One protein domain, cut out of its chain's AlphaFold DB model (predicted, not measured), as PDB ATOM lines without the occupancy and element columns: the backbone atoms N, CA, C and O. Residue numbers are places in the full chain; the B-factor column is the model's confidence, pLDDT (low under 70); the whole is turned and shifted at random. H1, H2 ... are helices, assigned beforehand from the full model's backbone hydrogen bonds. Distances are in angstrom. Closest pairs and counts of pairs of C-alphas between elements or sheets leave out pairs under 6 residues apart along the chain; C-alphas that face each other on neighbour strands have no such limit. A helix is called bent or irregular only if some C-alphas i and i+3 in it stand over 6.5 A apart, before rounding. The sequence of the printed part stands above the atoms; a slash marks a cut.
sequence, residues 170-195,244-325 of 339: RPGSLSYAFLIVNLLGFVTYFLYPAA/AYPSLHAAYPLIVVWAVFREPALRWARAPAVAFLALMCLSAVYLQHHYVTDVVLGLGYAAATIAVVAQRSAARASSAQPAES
ATOM      1  N   ARG A 170      36.100   0.880   1.444       59.81
ATOM      2  CA  ARG A 170      36.009  -0.037   2.585       59.81
ATOM      3  C   ARG A 170      35.051   0.545   3.641       59.81
ATOM      4  O   ARG A 170      35.040   1.775   3.816       59.81
ATOM      5  N   PRO A 171      34.273  -0.303   4.341       56.59
ATOM      6  CA  PRO A 171      33.397   0.143   5.419       56.59
ATOM      7  C   PRO A 171      34.215   0.935   6.452       56.59
ATOM      8  O   PRO A 171      35.289   0.504   6.865       56.59
ATOM      9  N   GLY A 172      33.750   2.140   6.791       72.88
ATOM     10  CA  GLY A 172      34.370   3.020   7.792       72.88
ATOM     11  C   GLY A 172      35.177   4.210   7.256       72.88
ATOM     12  O   GLY A 172      35.470   5.121   8.023       72.88
ATOM     13  N   SER A 173      35.502   4.281   5.961       83.62
ATOM     14  CA  SER A 173      36.256   5.426   5.403       83.62
ATOM     15  C   SER A 173      35.524   6.775   5.539       83.62
ATOM     16  O   SER A 173      36.152   7.790   5.840       83.62
ATOM     17  N   LEU A 174      34.192   6.768   5.413       89.25
ATOM     18  CA  LEU A 174      33.320   7.902   5.732       89.25
ATOM     19  C   LEU A 174      33.438   8.305   7.208       89.25
ATOM     20  O   LEU A 174      33.674   9.471   7.504       89.25
ATOM     21  N   SER A 175      33.317   7.340   8.120       91.50
ATOM     22  CA  SER A 175      33.383   7.570   9.567       91.50
ATOM     23  C   SER A 175      34.735   8.143   9.991       91.50
ATOM     24  O   SER A 175      34.775   9.080  10.778       91.50
ATOM     25  N   TYR A 176      35.840   7.648   9.421       91.06
ATOM     26  CA  TYR A 176      37.172   8.209   9.664       91.06
ATOM     27  C   TYR A 176      37.300   9.643   9.149       91.06
ATOM     28  O   TYR A 176      37.812  10.496   9.868       91.06
ATOM     29  N   ALA A 177      36.829   9.927   7.931       93.06
ATOM     30  CA  ALA A 177      36.863  11.285   7.393       93.06
ATOM     31  C   ALA A 177      36.019  12.248   8.244       93.06
ATOM     32  O   ALA A 177      36.463  13.349   8.564       93.06
ATOM     33  N   PHE A 178      34.830  11.809   8.660       93.38
ATOM     34  CA  PHE A 178      33.958  12.567   9.549       93.38
ATOM     35  C   PHE A 178      34.619  12.820  10.913       93.38
ATOM     36  O   PHE A 178      34.638  13.955  11.381       93.38
ATOM     37  N   LEU A 179      35.221  11.800  11.526       94.75
ATOM     38  CA  LEU A 179      35.912  11.935  12.808       94.75
ATOM     39  C   LEU A 179      37.087  12.918  12.726       94.75
ATOM     40  O   LEU A 179      37.202  13.808  13.564       94.75
ATOM     41  N   ILE A 180      37.940  12.785  11.706       94.56
ATOM     42  CA  ILE A 180      39.116  13.648  11.534       94.56
ATOM     43  C   ILE A 180      38.686  15.102  11.336       94.56
ATOM     44  O   ILE A 180      39.242  15.986  11.984       94.56
ATOM     45  N   VAL A 181      37.686  15.369  10.487       95.56
ATOM     46  CA  VAL A 181      37.252  16.753  10.249       95.56
ATOM     47  C   VAL A 181      36.626  17.378  11.496       95.56
ATOM     48  O   VAL A 181      36.855  18.555  11.756       95.56
ATOM     49  N   ASN A 182      35.895  16.590  12.295       95.19
ATOM     50  CA  ASN A 182      35.348  17.043  13.574       95.19
ATOM     51  C   ASN A 182      36.466  17.379  14.560       95.19
ATOM     52  O   ASN A 182      36.429  18.439  15.171       95.19
ATOM     53  N   LEU A 183      37.485  16.522  14.675       95.50
ATOM     54  CA  LEU A 183      38.622  16.777  15.556       95.50
ATOM     55  C   LEU A 183      39.389  18.037  15.130       95.50
ATOM     56  O   LEU A 183      39.700  18.875  15.969       95.50
ATOM     57  N   LEU A 184      39.651  18.206  13.831       94.12
ATOM     58  CA  LEU A 184      40.297  19.411  13.302       94.12
ATOM     59  C   LEU A 184      39.451  20.666  13.538       94.12
ATOM     60  O   LEU A 184      39.994  21.710  13.901       94.12
ATOM     61  N   GLY A 185      38.134  20.565  13.343       92.75
ATOM     62  CA  GLY A 185      37.189  21.640  13.626       92.75
ATOM     63  C   GLY A 185      37.212  22.029  15.100       92.75
ATOM     64  O   GLY A 185      37.424  23.194  15.412       92.75
ATOM     65  N   PHE A 186      37.105  21.047  15.993       92.19
ATOM     66  CA  PHE A 186      37.142  21.237  17.441       92.19
ATOM     67  C   PHE A 186      38.458  21.868  17.904       92.19
ATOM     68  O   PHE A 186      38.445  22.875  18.601       92.19
ATOM     69  N   VAL A 187      39.606  21.348  17.453       93.56
ATOM     70  CA  VAL A 187      40.921  21.935  17.762       93.56
ATOM     71  C   VAL A 187      40.999  23.384  17.278       93.56
ATOM     72  O   VAL A 187      41.441  24.255  18.020       93.56
ATOM     73  N   THR A 188      40.546  23.663  16.053       92.31
ATOM     74  CA  THR A 188      40.580  25.026  15.502       92.31
ATOM     75  C   THR A 188      39.680  25.971  16.291       92.31
ATOM     76  O   THR A 188      40.097  27.084  16.585       92.31
ATOM     77  N   TYR A 189      38.496  25.511  16.684       88.81
ATOM     78  CA  TYR A 189      37.552  26.263  17.499       88.81
ATOM     79  C   TYR A 189      38.167  26.717  18.836       88.81
ATOM     80  O   TYR A 189      38.071  27.893  19.176       88.81
ATOM     81  N   PHE A 190      38.891  25.843  19.546       89.94
ATOM     82  CA  PHE A 190      39.573  26.230  20.792       89.94
ATOM     83  C   PHE A 190      40.763  27.169  20.574       89.94
ATOM     84  O   PHE A 190      41.048  28.017  21.417       89.94
ATOM     85  N   LEU A 191      41.481  27.016  19.460       91.88
ATOM     86  CA  LEU A 191      42.628  27.871  19.141       91.88
ATOM     87  C   LEU A 191      42.206  29.248  18.617       91.88
ATOM     88  O   LEU A 191      42.937  30.226  18.784       91.88
ATOM     89  N   TYR A 192      41.054  29.317  17.954       89.19
ATOM     90  CA  TYR A 192      40.552  30.507  17.289       89.19
ATOM     91  C   TYR A 192      39.024  30.610  17.427       89.19
ATOM     92  O   TYR A 192      38.295  30.357  16.462       89.19
ATOM     93  N   PRO A 193      38.528  31.004  18.616       89.06
ATOM     94  CA  PRO A 193      37.113  31.290  18.809       89.06
ATOM     95  C   PRO A 193      36.749  32.535  17.995       89.06
ATOM     96  O   PRO A 193      37.256  33.636  18.234       89.06
ATOM     97  N   ALA A 194      35.899  32.352  16.992       90.50
ATOM     98  CA  ALA A 194      35.530  33.381  16.032       90.50
ATOM     99  C   ALA A 194      34.042  33.699  16.152       90.50
ATOM    100  O   ALA A 194      33.193  32.808  16.071       90.50
ATOM    101  N   ALA A 195      33.727  34.985  16.313       92.50
ATOM    102  CA  ALA A 195      32.349  35.447  16.354       92.50
ATOM    103  C   ALA A 195      31.673  35.263  14.979       92.50
ATOM    104  O   ALA A 195      32.267  35.637  13.964       92.50
ATOM    105  N   ALA A 244      32.260  29.742  14.888       82.88
ATOM    106  CA  ALA A 244      32.049  29.908  13.444       82.88
ATOM    107  C   ALA A 244      33.129  29.223  12.575       82.88
ATOM    108  O   ALA A 244      32.856  28.785  11.460       82.88
ATOM    109  N   TYR A 245      34.362  29.099  13.067       85.69
ATOM    110  CA  TYR A 245      35.517  28.764  12.233       85.69
ATOM    111  C   TYR A 245      36.152  27.414  12.623       85.69
ATOM    112  O   TYR A 245      36.590  27.271  13.763       85.69
ATOM    113  N   PRO A 246      36.308  26.440  11.700       91.38
ATOM    114  CA  PRO A 246      35.848  26.396  10.309       91.38
ATOM    115  C   PRO A 246      34.390  25.920  10.176       91.38
ATOM    116  O   PRO A 246      33.849  25.249  11.056       91.38
ATOM    117  N   SER A 247      33.763  26.167   9.021       94.62
ATOM    118  CA  SER A 247      32.363  25.787   8.806       94.62
ATOM    119  C   SER A 247      32.177  24.279   8.599       94.62
ATOM    120  O   SER A 247      32.326  23.744   7.494       94.62
ATOM    121  N   LEU A 248      31.765  23.583   9.658       93.81
ATOM    122  CA  LEU A 248      31.428  22.158   9.595       93.81
ATOM    123  C   LEU A 248      30.159  21.876   8.764       93.81
ATOM    124  O   LEU A 248      30.060  20.823   8.132       93.81
ATOM    125  N   HIS A 249      29.255  22.857   8.648       94.62
ATOM    126  CA  HIS A 249      28.087  22.815   7.756       94.62
ATOM    127  C   HIS A 249      28.467  22.634   6.283       94.62
ATOM    128  O   HIS A 249      27.726  22.012   5.529       94.62
ATOM    129  N   ALA A 250      29.623  23.160   5.868       95.88
ATOM    130  CA  ALA A 250      30.154  22.969   4.522       95.88
ATOM    131  C   ALA A 250      30.998  21.688   4.412       95.88
ATOM    132  O   ALA A 250      30.970  21.000   3.389       95.88
ATOM    133  N   ALA A 251      31.725  21.340   5.478       96.56
ATOM    134  CA  ALA A 251      32.597  20.173   5.511       96.56
ATOM    135  C   ALA A 251      31.824  18.846   5.388       96.56
ATOM    136  O   ALA A 251      32.187  17.998   4.568       96.56
ATOM    137  N   TYR A 252      30.747  18.652   6.161       96.31
ATOM    138  CA  TYR A 252      30.030  17.370   6.183       96.31
ATOM    139  C   TYR A 252      29.390  17.008   4.840       96.31
ATOM    140  O   TYR A 252      29.624  15.892   4.364       96.31
ATOM    141  N   PRO A 253      28.650  17.911   4.165       96.62
ATOM    142  CA  PRO A 253      28.065  17.595   2.869       96.62
ATOM    143  C   PRO A 253      29.124  17.288   1.808       96.62
ATOM    144  O   PRO A 253      28.881  16.453   0.941       96.62
ATOM    145  N   LEU A 254      30.321  17.890   1.885       97.50
ATOM    146  CA  LEU A 254      31.412  17.564   0.964       97.50
ATOM    147  C   LEU A 254      31.923  16.131   1.173       97.50
ATOM    148  O   LEU A 254      32.150  15.410   0.199       97.50
ATOM    149  N   ILE A 255      32.054  15.689   2.425       95.50
ATOM    150  CA  ILE A 255      32.419  14.301   2.743       95.50
ATOM    151  C   ILE A 255      31.335  13.330   2.250       95.50
ATOM    152  O   ILE A 255      31.660  12.290   1.674       95.50
ATOM    153  N   VAL A 256      30.054  13.682   2.400       95.12
ATOM    154  CA  VAL A 256      28.936  12.886   1.867       95.12
ATOM    155  C   VAL A 256      28.992  12.811   0.342       95.12
ATOM    156  O   VAL A 256      28.895  11.717  -0.214       95.12
ATOM    157  N   VAL A 257      29.211  13.935  -0.349       96.12
ATOM    158  CA  VAL A 257      29.400  13.961  -1.807       96.12
ATOM    159  C   VAL A 257      30.537  13.025  -2.204       96.12
ATOM    160  O   VAL A 257      30.359  12.188  -3.088       96.12
ATOM    161  N   TRP A 258      31.684  13.093  -1.532       94.38
ATOM    162  CA  TRP A 258      32.786  12.173  -1.798       94.38
ATOM    163  C   TRP A 258      32.371  10.704  -1.632       94.38
ATOM    164  O   TRP A 258      32.595   9.907  -2.545       94.38
ATOM    165  N   ALA A 259      31.713  10.347  -0.527       91.94
ATOM    166  CA  ALA A 259      31.268   8.978  -0.270       91.94
ATOM    167  C   ALA A 259      30.277   8.472  -1.337       91.94
ATOM    168  O   ALA A 259      30.453   7.383  -1.884       91.94
ATOM    169  N   VAL A 260      29.286   9.288  -1.707       93.38
ATOM    170  CA  VAL A 260      28.274   8.962  -2.728       93.38
ATOM    171  C   VAL A 260      28.901   8.774  -4.114       93.38
ATOM    172  O   VAL A 260      28.491   7.907  -4.886       93.38
ATOM    173  N   PHE A 261      29.931   9.548  -4.462       92.50
ATOM    174  CA  PHE A 261      30.620   9.384  -5.745       92.50
ATOM    175  C   PHE A 261      31.442   8.091  -5.823       92.50
ATOM    176  O   PHE A 261      31.637   7.575  -6.928       92.50
ATOM    177  N   ARG A 262      31.864   7.539  -4.680       88.75
ATOM    178  CA  ARG A 262      32.598   6.269  -4.600       88.75
ATOM    179  C   ARG A 262      31.716   5.025  -4.647       88.75
ATOM    180  O   ARG A 262      32.248   3.957  -4.930       88.75
ATOM    181  N   GLU A 263      30.416   5.146  -4.394       87.94
ATOM    182  CA  GLU A 263      29.483   4.018  -4.410       87.94
ATOM    183  C   GLU A 263      28.656   4.025  -5.711       87.94
ATOM    184  O   GLU A 263      27.790   4.888  -5.894       87.94
ATOM    185  N   PRO A 264      28.902   3.094  -6.657       88.12
ATOM    186  CA  PRO A 264      28.166   3.042  -7.918       88.12
ATOM    187  C   PRO A 264      26.654   2.871  -7.741       88.12
ATOM    188  O   PRO A 264      25.903   3.418  -8.551       88.12
ATOM    189  N   ALA A 265      26.208   2.177  -6.689       91.75
ATOM    190  CA  ALA A 265      24.787   2.004  -6.392       91.75
ATOM    191  C   ALA A 265      24.081   3.332  -6.043       91.75
ATOM    192  O   ALA A 265      22.880   3.477  -6.258       91.75
ATOM    193  N   LEU A 266      24.826   4.341  -5.575       92.50
ATOM    194  CA  LEU A 266      24.300   5.651  -5.173       92.50
ATOM    195  C   LEU A 266      24.420   6.715  -6.276       92.50
ATOM    196  O   LEU A 266      24.384   7.915  -6.004       92.50
ATOM    197  N   ARG A 267      24.541   6.311  -7.547       92.94
ATOM    198  CA  ARG A 267      24.603   7.248  -8.689       92.94
ATOM    199  C   ARG A 267      23.434   8.233  -8.724       92.94
ATOM    200  O   ARG A 267      23.661   9.405  -9.016       92.94
ATOM    201  N   TRP A 268      22.229   7.772  -8.389       94.94
ATOM    202  CA  TRP A 268      21.021   8.597  -8.321       94.94
ATOM    203  C   TRP A 268      21.121   9.700  -7.251       94.94
ATOM    204  O   TRP A 268      20.595  10.793  -7.441       94.94
ATOM    205  N   ALA A 269      21.872   9.458  -6.172       94.31
ATOM    206  CA  ALA A 269      22.040  10.389  -5.060       94.31
ATOM    207  C   ALA A 269      23.134  11.452  -5.298       94.31
ATOM    208  O   ALA A 269      23.274  12.389  -4.514       94.31
ATOM    209  N   ARG A 270      23.914  11.363  -6.385       94.94
ATOM    210  CA  ARG A 270      25.017  12.306  -6.666       94.94
ATOM    211  C   ARG A 270      24.532  13.733  -6.889       94.94
ATOM    212  O   ARG A 270      25.089  14.664  -6.316       94.94
ATOM    213  N   ALA A 271      23.513  13.898  -7.730       96.12
ATOM    214  CA  ALA A 271      22.922  15.200  -8.014       96.12
ATOM    215  C   ALA A 271      22.317  15.854  -6.755       96.12
ATOM    216  O   ALA A 271      22.717  16.982  -6.455       96.12
ATOM    217  N   PRO A 272      21.446  15.180  -5.971       97.69
ATOM    218  CA  PRO A 272      20.908  15.777  -4.753       97.69
ATOM    219  C   PRO A 272      21.987  16.039  -3.697       97.69
ATOM    220  O   PRO A 272      21.926  17.074  -3.044       97.69
ATOM    221  N   ALA A 273      23.022  15.200  -3.572       96.88
ATOM    222  CA  ALA A 273      24.124  15.460  -2.640       96.88
ATOM    223  C   ALA A 273      24.911  16.736  -2.998       96.88
ATOM    224  O   ALA A 273      25.212  17.549  -2.125       96.88
ATOM    225  N   VAL A 274      25.215  16.949  -4.285       97.56
ATOM    226  CA  VAL A 274      25.900  18.171  -4.747       97.56
ATOM    227  C   VAL A 274      25.005  19.399  -4.589       97.56
ATOM    228  O   VAL A 274      25.483  20.452  -4.167       97.56
ATOM    229  N   ALA A 275      23.710  19.272  -4.891       97.88
ATOM    230  CA  ALA A 275      22.745  20.344  -4.675       97.88
ATOM    231  C   ALA A 275      22.644  20.712  -3.187       97.88
ATOM    232  O   ALA A 275      22.700  21.890  -2.846       97.88
ATOM    233  N   PHE A 276      22.581  19.715  -2.302       97.69
ATOM    234  CA  PHE A 276      22.552  19.915  -0.858       97.69
ATOM    235  C   PHE A 276      23.823  20.594  -0.342       97.69
ATOM    236  O   PHE A 276      23.724  21.548   0.421       97.69
ATOM    237  N   LEU A 277      25.009  20.183  -0.803       98.00
ATOM    238  CA  LEU A 277      26.267  20.867  -0.486       98.00
ATOM    239  C   LEU A 277      26.225  22.349  -0.889       98.00
ATOM    240  O   LEU A 277      26.576  23.217  -0.089       98.00
ATOM    241  N   ALA A 278      25.788  22.645  -2.115       97.75
ATOM    242  CA  ALA A 278      25.702  24.018  -2.605       97.75
ATOM    243  C   ALA A 278      24.694  24.851  -1.796       97.75
ATOM    244  O   ALA A 278      24.999  25.983  -1.416       97.75
ATOM    245  N   LEU A 279      23.526  24.277  -1.495       97.62
ATOM    246  CA  LEU A 279      22.503  24.909  -0.666       97.62
ATOM    247  C   LEU A 279      22.995  25.134   0.762       97.62
ATOM    248  O   LEU A 279      22.791  26.218   1.283       97.62
ATOM    249  N   MET A 280      23.692  24.180   1.380       97.44
ATOM    250  CA  MET A 280      24.267  24.365   2.715       97.44
ATOM    251  C   MET A 280      25.318  25.470   2.745       97.44
ATOM    252  O   MET A 280      25.275  26.315   3.635       97.44
ATOM    253  N   CYS A 281      26.213  25.531   1.752       97.25
ATOM    254  CA  CYS A 281      27.190  26.619   1.651       97.25
ATOM    255  C   CYS A 281      26.502  27.986   1.510       97.25
ATOM    256  O   CYS A 281      26.911  28.953   2.148       97.25
ATOM    257  N   LEU A 282      25.448  28.061   0.690       96.88
ATOM    258  CA  LEU A 282      24.657  29.277   0.522       96.88
ATOM    259  C   LEU A 282      23.927  29.652   1.816       96.88
ATOM    260  O   LEU A 282      24.039  30.788   2.267       96.88
ATOM    261  N   SER A 283      23.206  28.708   2.417       96.00
ATOM    262  CA  SER A 283      22.399  28.916   3.619       96.00
ATOM    263  C   SER A 283      23.248  29.309   4.821       96.00
ATOM    264  O   SER A 283      22.855  30.214   5.547       96.00
ATOM    265  N   ALA A 284      24.428  28.709   5.004       95.50
ATOM    266  CA  ALA A 284      25.334  29.046   6.102       95.50
ATOM    267  C   ALA A 284      25.711  30.540   6.103       95.50
ATOM    268  O   ALA A 284      25.745  31.172   7.159       95.50
ATOM    269  N   VAL A 285      25.924  31.115   4.915       96.56
ATOM    270  CA  VAL A 285      26.228  32.543   4.749       96.56
ATOM    271  C   VAL A 285      24.958  33.392   4.771       96.56
ATOM    272  O   VAL A 285      24.883  34.395   5.478       96.56
ATOM    273  N   TYR A 286      23.927  32.992   4.026       96.31
ATOM    274  CA  TYR A 286      22.673  33.739   3.908       96.31
ATOM    275  C   TYR A 286      21.956  33.902   5.254       96.31
ATOM    276  O   TYR A 286      21.429  34.973   5.553       96.31
ATOM    277  N   LEU A 287      21.979  32.861   6.089       95.12
ATOM    278  CA  LEU A 287      21.390  32.870   7.428       95.12
ATOM    279  C   LEU A 287      22.306  33.491   8.492       95.12
ATOM    280  O   LEU A 287      21.933  33.533   9.658       95.12
ATOM    281  N   GLN A 288      23.460  34.031   8.082       94.56
ATOM    282  CA  GLN A 288      24.407  34.762   8.931       94.56
ATOM    283  C   GLN A 288      25.100  33.907  10.002       94.56
ATOM    284  O   GLN A 288      25.592  34.444  10.990       94.56
ATOM    285  N   HIS A 289      25.207  32.592   9.797       94.06
ATOM    286  CA  HIS A 289      25.954  31.714  10.703       94.06
ATOM    287  C   HIS A 289      27.452  31.655  10.391       94.06
ATOM    288  O   HIS A 289      28.243  31.431  11.299       94.06
ATOM    289  N   HIS A 290      27.845  31.854   9.131       96.12
ATOM    290  CA  HIS A 290      29.232  31.708   8.676       96.12
ATOM    291  C   HIS A 290      29.619  32.809   7.695       96.12
ATOM    292  O   HIS A 290      28.830  33.197   6.833       96.12
ATOM    293  N   TYR A 291      30.861  33.273   7.770       95.44
ATOM    294  CA  TYR A 291      31.470  34.032   6.688       95.44
ATOM    295  C   TYR A 291      31.852  33.102   5.530       95.44
ATOM    296  O   TYR A 291      32.025  31.890   5.676       95.44
ATOM    297  N   VAL A 292      32.049  33.685   4.344       96.69
ATOM    298  CA  VAL A 292      32.517  32.940   3.160       96.69
ATOM    299  C   VAL A 292      33.878  32.280   3.420       96.69
ATOM    300  O   VAL A 292      34.130  31.176   2.941       96.69
ATOM    301  N   THR A 293      34.743  32.927   4.203       95.50
ATOM    302  CA  THR A 293      36.043  32.382   4.623       95.50
ATOM    303  C   THR A 293      35.892  31.063   5.368       95.50
ATOM    304  O   THR A 293      36.607  30.105   5.076       95.50
ATOM    305  N   ASP A 294      34.923  30.994   6.274       95.38
ATOM    306  CA  ASP A 294      34.695  29.856   7.161       95.38
ATOM    307  C   ASP A 294      34.222  28.653   6.337       95.38
ATOM    308  O   ASP A 294      34.671  27.524   6.549       95.38
ATOM    309  N   VAL A 295      33.375  28.914   5.332       96.31
ATOM    310  CA  VAL A 295      32.919  27.932   4.336       96.31
ATOM    311  C   VAL A 295      34.084  27.409   3.502       96.31
ATOM    312  O   VAL A 295      34.258  26.197   3.390       96.31
ATOM    313  N   VAL A 296      34.912  28.295   2.938       96.88
ATOM    314  CA  VAL A 296      36.069  27.897   2.116       96.88
ATOM    315  C   VAL A 296      37.021  26.999   2.905       96.88
ATOM    316  O   VAL A 296      37.504  25.996   2.381       96.88
ATOM    317  N   LEU A 297      37.259  27.319   4.173       95.06
ATOM    318  CA  LEU A 297      38.140  26.529   5.026       95.06
ATOM    319  C   LEU A 297      37.524  25.213   5.468       95.06
ATOM    320  O   LEU A 297      38.225  24.205   5.455       95.06
ATOM    321  N   GLY A 298      36.226  25.184   5.772       96.19
ATOM    322  CA  GLY A 298      35.505  23.935   6.023       96.19
ATOM    323  C   GLY A 298      35.608  22.973   4.835       96.19
ATOM    324  O   GLY A 298      35.943  21.797   5.004       96.19
ATOM    325  N   LEU A 299      35.422  23.483   3.611       97.38
ATOM    326  CA  LEU A 299      35.627  22.709   2.383       97.38
ATOM    327  C   LEU A 299      37.088  22.266   2.221       97.38
ATOM    328  O   LEU A 299      37.336  21.120   1.847       97.38
ATOM    329  N   GLY A 300      38.049  23.140   2.528       97.06
ATOM    330  CA  GLY A 300      39.476  22.821   2.502       97.06
ATOM    331  C   GLY A 300      39.853  21.696   3.467       97.06
ATOM    332  O   GLY A 300      40.532  20.749   3.071       97.06
ATOM    333  N   TYR A 301      39.360  21.747   4.705       96.31
ATOM    334  CA  TYR A 301      39.587  20.725   5.731       96.31
ATOM    335  C   TYR A 301      39.003  19.377   5.314       96.31
ATOM    336  O   TYR A 301      39.680  18.349   5.402       96.31
ATOM    337  N   ALA A 302      37.767  19.375   4.811       96.69
ATOM    338  CA  ALA A 302      37.139  18.171   4.289       96.69
ATOM    339  C   ALA A 302      37.917  17.604   3.091       96.69
ATOM    340  O   ALA A 302      38.217  16.412   3.078       96.69
ATOM    341  N   ALA A 303      38.315  18.435   2.123       96.00
ATOM    342  CA  ALA A 303      39.086  17.996   0.958       96.00
ATOM    343  C   ALA A 303      40.452  17.402   1.345       96.00
ATOM    344  O   ALA A 303      40.815  16.331   0.854       96.00
ATOM    345  N   ALA A 304      41.183  18.049   2.256       95.19
ATOM    346  CA  ALA A 304      42.455  17.545   2.769       95.19
ATOM    347  C   ALA A 304      42.273  16.202   3.495       95.19
ATOM    348  O   ALA A 304      42.996  15.241   3.232       95.19
ATOM    349  N   THR A 305      41.254  16.106   4.350       94.31
ATOM    350  CA  THR A 305      40.916  14.873   5.073       94.31
ATOM    351  C   THR A 305      40.573  13.736   4.112       94.31
ATOM    352  O   THR A 305      41.099  12.630   4.239       94.31
ATOM    353  N   ILE A 306      39.740  14.011   3.107       93.75
ATOM    354  CA  ILE A 306      39.382  13.063   2.048       93.75
ATOM    355  C   ILE A 306      40.633  12.570   1.318       93.75
ATOM    356  O   ILE A 306      40.778  11.365   1.113       93.75
ATOM    357  N   ALA A 307      41.546  13.474   0.948       91.44
ATOM    358  CA  ALA A 307      42.780  13.111   0.261       91.44
ATOM    359  C   ALA A 307      43.634  12.156   1.109       91.44
ATOM    360  O   ALA A 307      44.049  11.105   0.617       91.44
ATOM    361  N   VAL A 308      43.820  12.458   2.398       90.75
ATOM    362  CA  VAL A 308      44.570  11.604   3.332       90.75
ATOM    363  C   VAL A 308      43.905  10.233   3.492       90.75
ATOM    364  O   VAL A 308      44.570   9.200   3.391       90.75
ATOM    365  N   VAL A 309      42.588  10.191   3.705       90.19
ATOM    366  CA  VAL A 309      41.843   8.932   3.874       90.19
ATOM    367  C   VAL A 309      41.891   8.087   2.597       90.19
ATOM    368  O   VAL A 309      42.101   6.871   2.668       90.19
ATOM    369  N   ALA A 310      41.752   8.709   1.425       85.75
ATOM    370  CA  ALA A 310      41.825   8.026   0.138       85.75
ATOM    371  C   ALA A 310      43.225   7.444  -0.126       85.75
ATOM    372  O   ALA A 310      43.331   6.278  -0.509       85.75
ATOM    373  N   GLN A 311      44.293   8.203   0.146       84.50
ATOM    374  CA  GLN A 311      45.679   7.743  -0.008       84.50
ATOM    375  C   GLN A 311      46.001   6.563   0.914       84.50
ATOM    376  O   GLN A 311      46.528   5.548   0.461       84.50
ATOM    377  N   ARG A 312      45.628   6.645   2.200       81.81
ATOM    378  CA  ARG A 312      45.844   5.547   3.160       81.81
ATOM    379  C   ARG A 312      45.080   4.287   2.766       81.81
ATOM    380  O   ARG A 312      45.582   3.178   2.942       81.81
ATOM    381  N   SER A 313      43.879   4.455   2.219       76.94
ATOM    382  CA  SER A 313      43.067   3.339   1.731       76.94
ATOM    383  C   SER A 313      43.712   2.646   0.527       76.94
ATOM    384  O   SER A 313      43.679   1.418   0.457       76.94
ATOM    385  N   ALA A 314      44.324   3.415  -0.381       73.75
ATOM    386  CA  ALA A 314      45.047   2.896  -1.539       73.75
ATOM    387  C   ALA A 314      46.348   2.181  -1.134       73.75
ATOM    388  O   ALA A 314      46.540   1.027  -1.503       73.75
ATOM    389  N   ALA A 315      47.183   2.805  -0.295       70.81
ATOM    390  CA  ALA A 315      48.448   2.221   0.165       70.81
ATOM    391  C   ALA A 315      48.251   0.874   0.886       70.81
ATOM    392  O   ALA A 315      48.978  -0.084   0.633       70.81
ATOM    393  N   ARG A 316      47.214   0.768   1.731       64.25
ATOM    394  CA  ARG A 316      46.864  -0.486   2.423       64.25
ATOM    395  C   ARG A 316      46.308  -1.570   1.498       64.25
ATOM    396  O   ARG A 316      46.375  -2.745   1.835       64.25
ATOM    397  N   ALA A 317      45.693  -1.198   0.373       66.31
ATOM    398  CA  ALA A 317      45.236  -2.173  -0.615       66.31
ATOM    399  C   ALA A 317      46.428  -2.800  -1.351       66.31
ATOM    400  O   ALA A 317      46.473  -4.018  -1.489       66.31
ATOM    401  N   SER A 318      47.419  -1.986  -1.726       69.75
ATOM    402  CA  SER A 318      48.651  -2.453  -2.367       69.75
ATOM    403  C   SER A 318      49.495  -3.348  -1.451       69.75
ATOM    404  O   SER A 318      50.040  -4.344  -1.909       69.75
ATOM    405  N   SER A 319      49.559  -3.053  -0.148       68.00
ATOM    406  CA  SER A 319      50.317  -3.866   0.815       68.00
ATOM    407  C   SER A 319      49.648  -5.192   1.201       68.00
ATOM    408  O   SER A 319      50.296  -6.021   1.827       68.00
ATOM    409  N   ALA A 320      48.366  -5.398   0.877       61.78
ATOM    410  CA  ALA A 320      47.645  -6.642   1.170       61.78
ATOM    411  C   ALA A 320      47.772  -7.698   0.051       61.78
ATOM    412  O   ALA A 320      47.517  -8.873   0.291       61.78
ATOM    413  N   GLN A 321      48.189  -7.299  -1.156       56.97
ATOM    414  CA  GLN A 321      48.413  -8.201  -2.292       56.97
ATOM    415  C   GLN A 321      49.738  -9.016  -2.343       56.97
ATOM    416  O   GLN A 321      49.825  -9.851  -3.240       56.97
ATOM    417  N   PRO A 322      50.758  -8.898  -1.459       53.56
ATOM    418  CA  PRO A 322      52.003  -9.669  -1.626       53.56
ATOM    419  C   PRO A 322      51.959 -11.164  -1.252       53.56
ATOM    420  O   PRO A 322      52.930 -11.863  -1.519       53.56
ATOM    421  N   ALA A 323      50.903 -11.674  -0.605       53.88
ATOM    422  CA  ALA A 323      50.934 -13.020  -0.007       53.88
ATOM    423  C   ALA A 323      50.266 -14.133  -0.844       53.88
ATOM    424  O   ALA A 323      50.615 -15.303  -0.682       53.88
ATOM    425  N   GLU A 324      49.335 -13.809  -1.749       54.56
ATOM    426  CA  GLU A 324      48.640 -14.830  -2.557       54.56
ATOM    427  C   GLU A 324      49.425 -15.266  -3.801       54.56
ATOM    428  O   GLU A 324      49.360 -16.434  -4.182       54.56
ATOM    429  N   SER A 325      50.220 -14.383  -4.415       57.19
ATOM    430  CA  SER A 325      51.019 -14.754  -5.592       57.19
ATOM    431  C   SER A 325      52.169 -15.698  -5.231       57.19
ATOM    432  O   SER A 325      52.379 -16.695  -5.916       57.19
TER     433      SER A 325
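Overview. This is residues 170 to 195 and 244 to 325 of the 339 residues of a protein of Deltaproteobacteria bacterium (UniProt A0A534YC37). The longest helix, H4, runs at a slant over one side of a flat layer of three helices, H1, H2 and H3, that lie nearly side by side with H2 in the middle. Together H1 to H4 make a four-helix up-and-down bundle, each helix running against the one before it in the chain, and a tail of residues 318 to 325, with the short H5 at its end, sticks out beyond it. The printed part has 108 residues with five named helices, in the order H1, H2, H3, H4, H5, and no named strand; its class is all helix. It is only just loose, close to compact, with a radius of gyration of the C-alphas of 16.0 A, and its C-alphas span 58 by 36 by 16 A, a flat outline.

Arrangement. H4, residues 292 to 318, touches H2, residues 248 to 262, with its residues 295 to 306 alone; the closest C-alphas are those of Gly 298 and Ala 251, 4.8 A apart. H4 and H2 run the same way at a steep tilt of 35.3 degrees, only just past shallow. With residues 301 to 309 alone H4 touches H1, residues 173 to 191, at a steep tilt of 42 degrees, opposite ways; the closest C-alphas, of Thr 305 and Ala 177, are 5.9 A apart. H2 touches H1 at a shallow tilt of 18 degrees, opposite ways, with the C-alphas of Ala 259 and Leu 174 closest at 6.4 A. H2 and H3, residues 264 to 286, form a helical hairpin at a shallow tilt of 15 degrees; their closest C-alphas, of Pro 253 and Leu 277, are 5.0 A apart. H3 and H4 form another helical hairpin, at 27 degrees, but only just touch, with 3 pairs of C-alphas within 8 A; the closest are those of Cys 281 and Val 295, 6.5 A apart. H1 and H3 are apart. H5, residues 322 to 325, meets H4 only through their link. In H1 and H4 every O i to N i+4 pair is within hydrogen-bond range, in H2 9 of 11 and in H3 13 of 19; H5 is too short for such a pair.

Along the chain. H4 is 39.3 A long and ends with C-alpha 318 at (48.651, -2.453, -2.367). H1, 27.1 A, begins with C-alpha 173 at (36.256, 5.426, 5.403). H2 measures 21.3 A and H3 33.4 A. H3 has a kink of 44 degrees near residue 271 and is irregular, with C-alphas 265 and 268 7.8 A apart. H5 is only just irregular, with C-alphas 322 and 325 6.52 A apart; C-alpha 325 is at (51.019, -14.754, -5.592).

Size, cuts and confidence. The two C-alphas farthest apart, those of Gln 288 and Ser 325, are 58.1 A apart. Without residues 318 to 325, which stand free, the body spans 42 by 30 by 15 A. Residues 196 to 243 are not printed, and C-alphas 195 and 244 across this cut, between H1 and H2, are 6.3 A apart. The links H2 to H3, H3 to H4 and H4 to H5 are tight. The mean pLDDT of the printed part is 89.2; residues 170 to 171 and 316 to 325 are under 70.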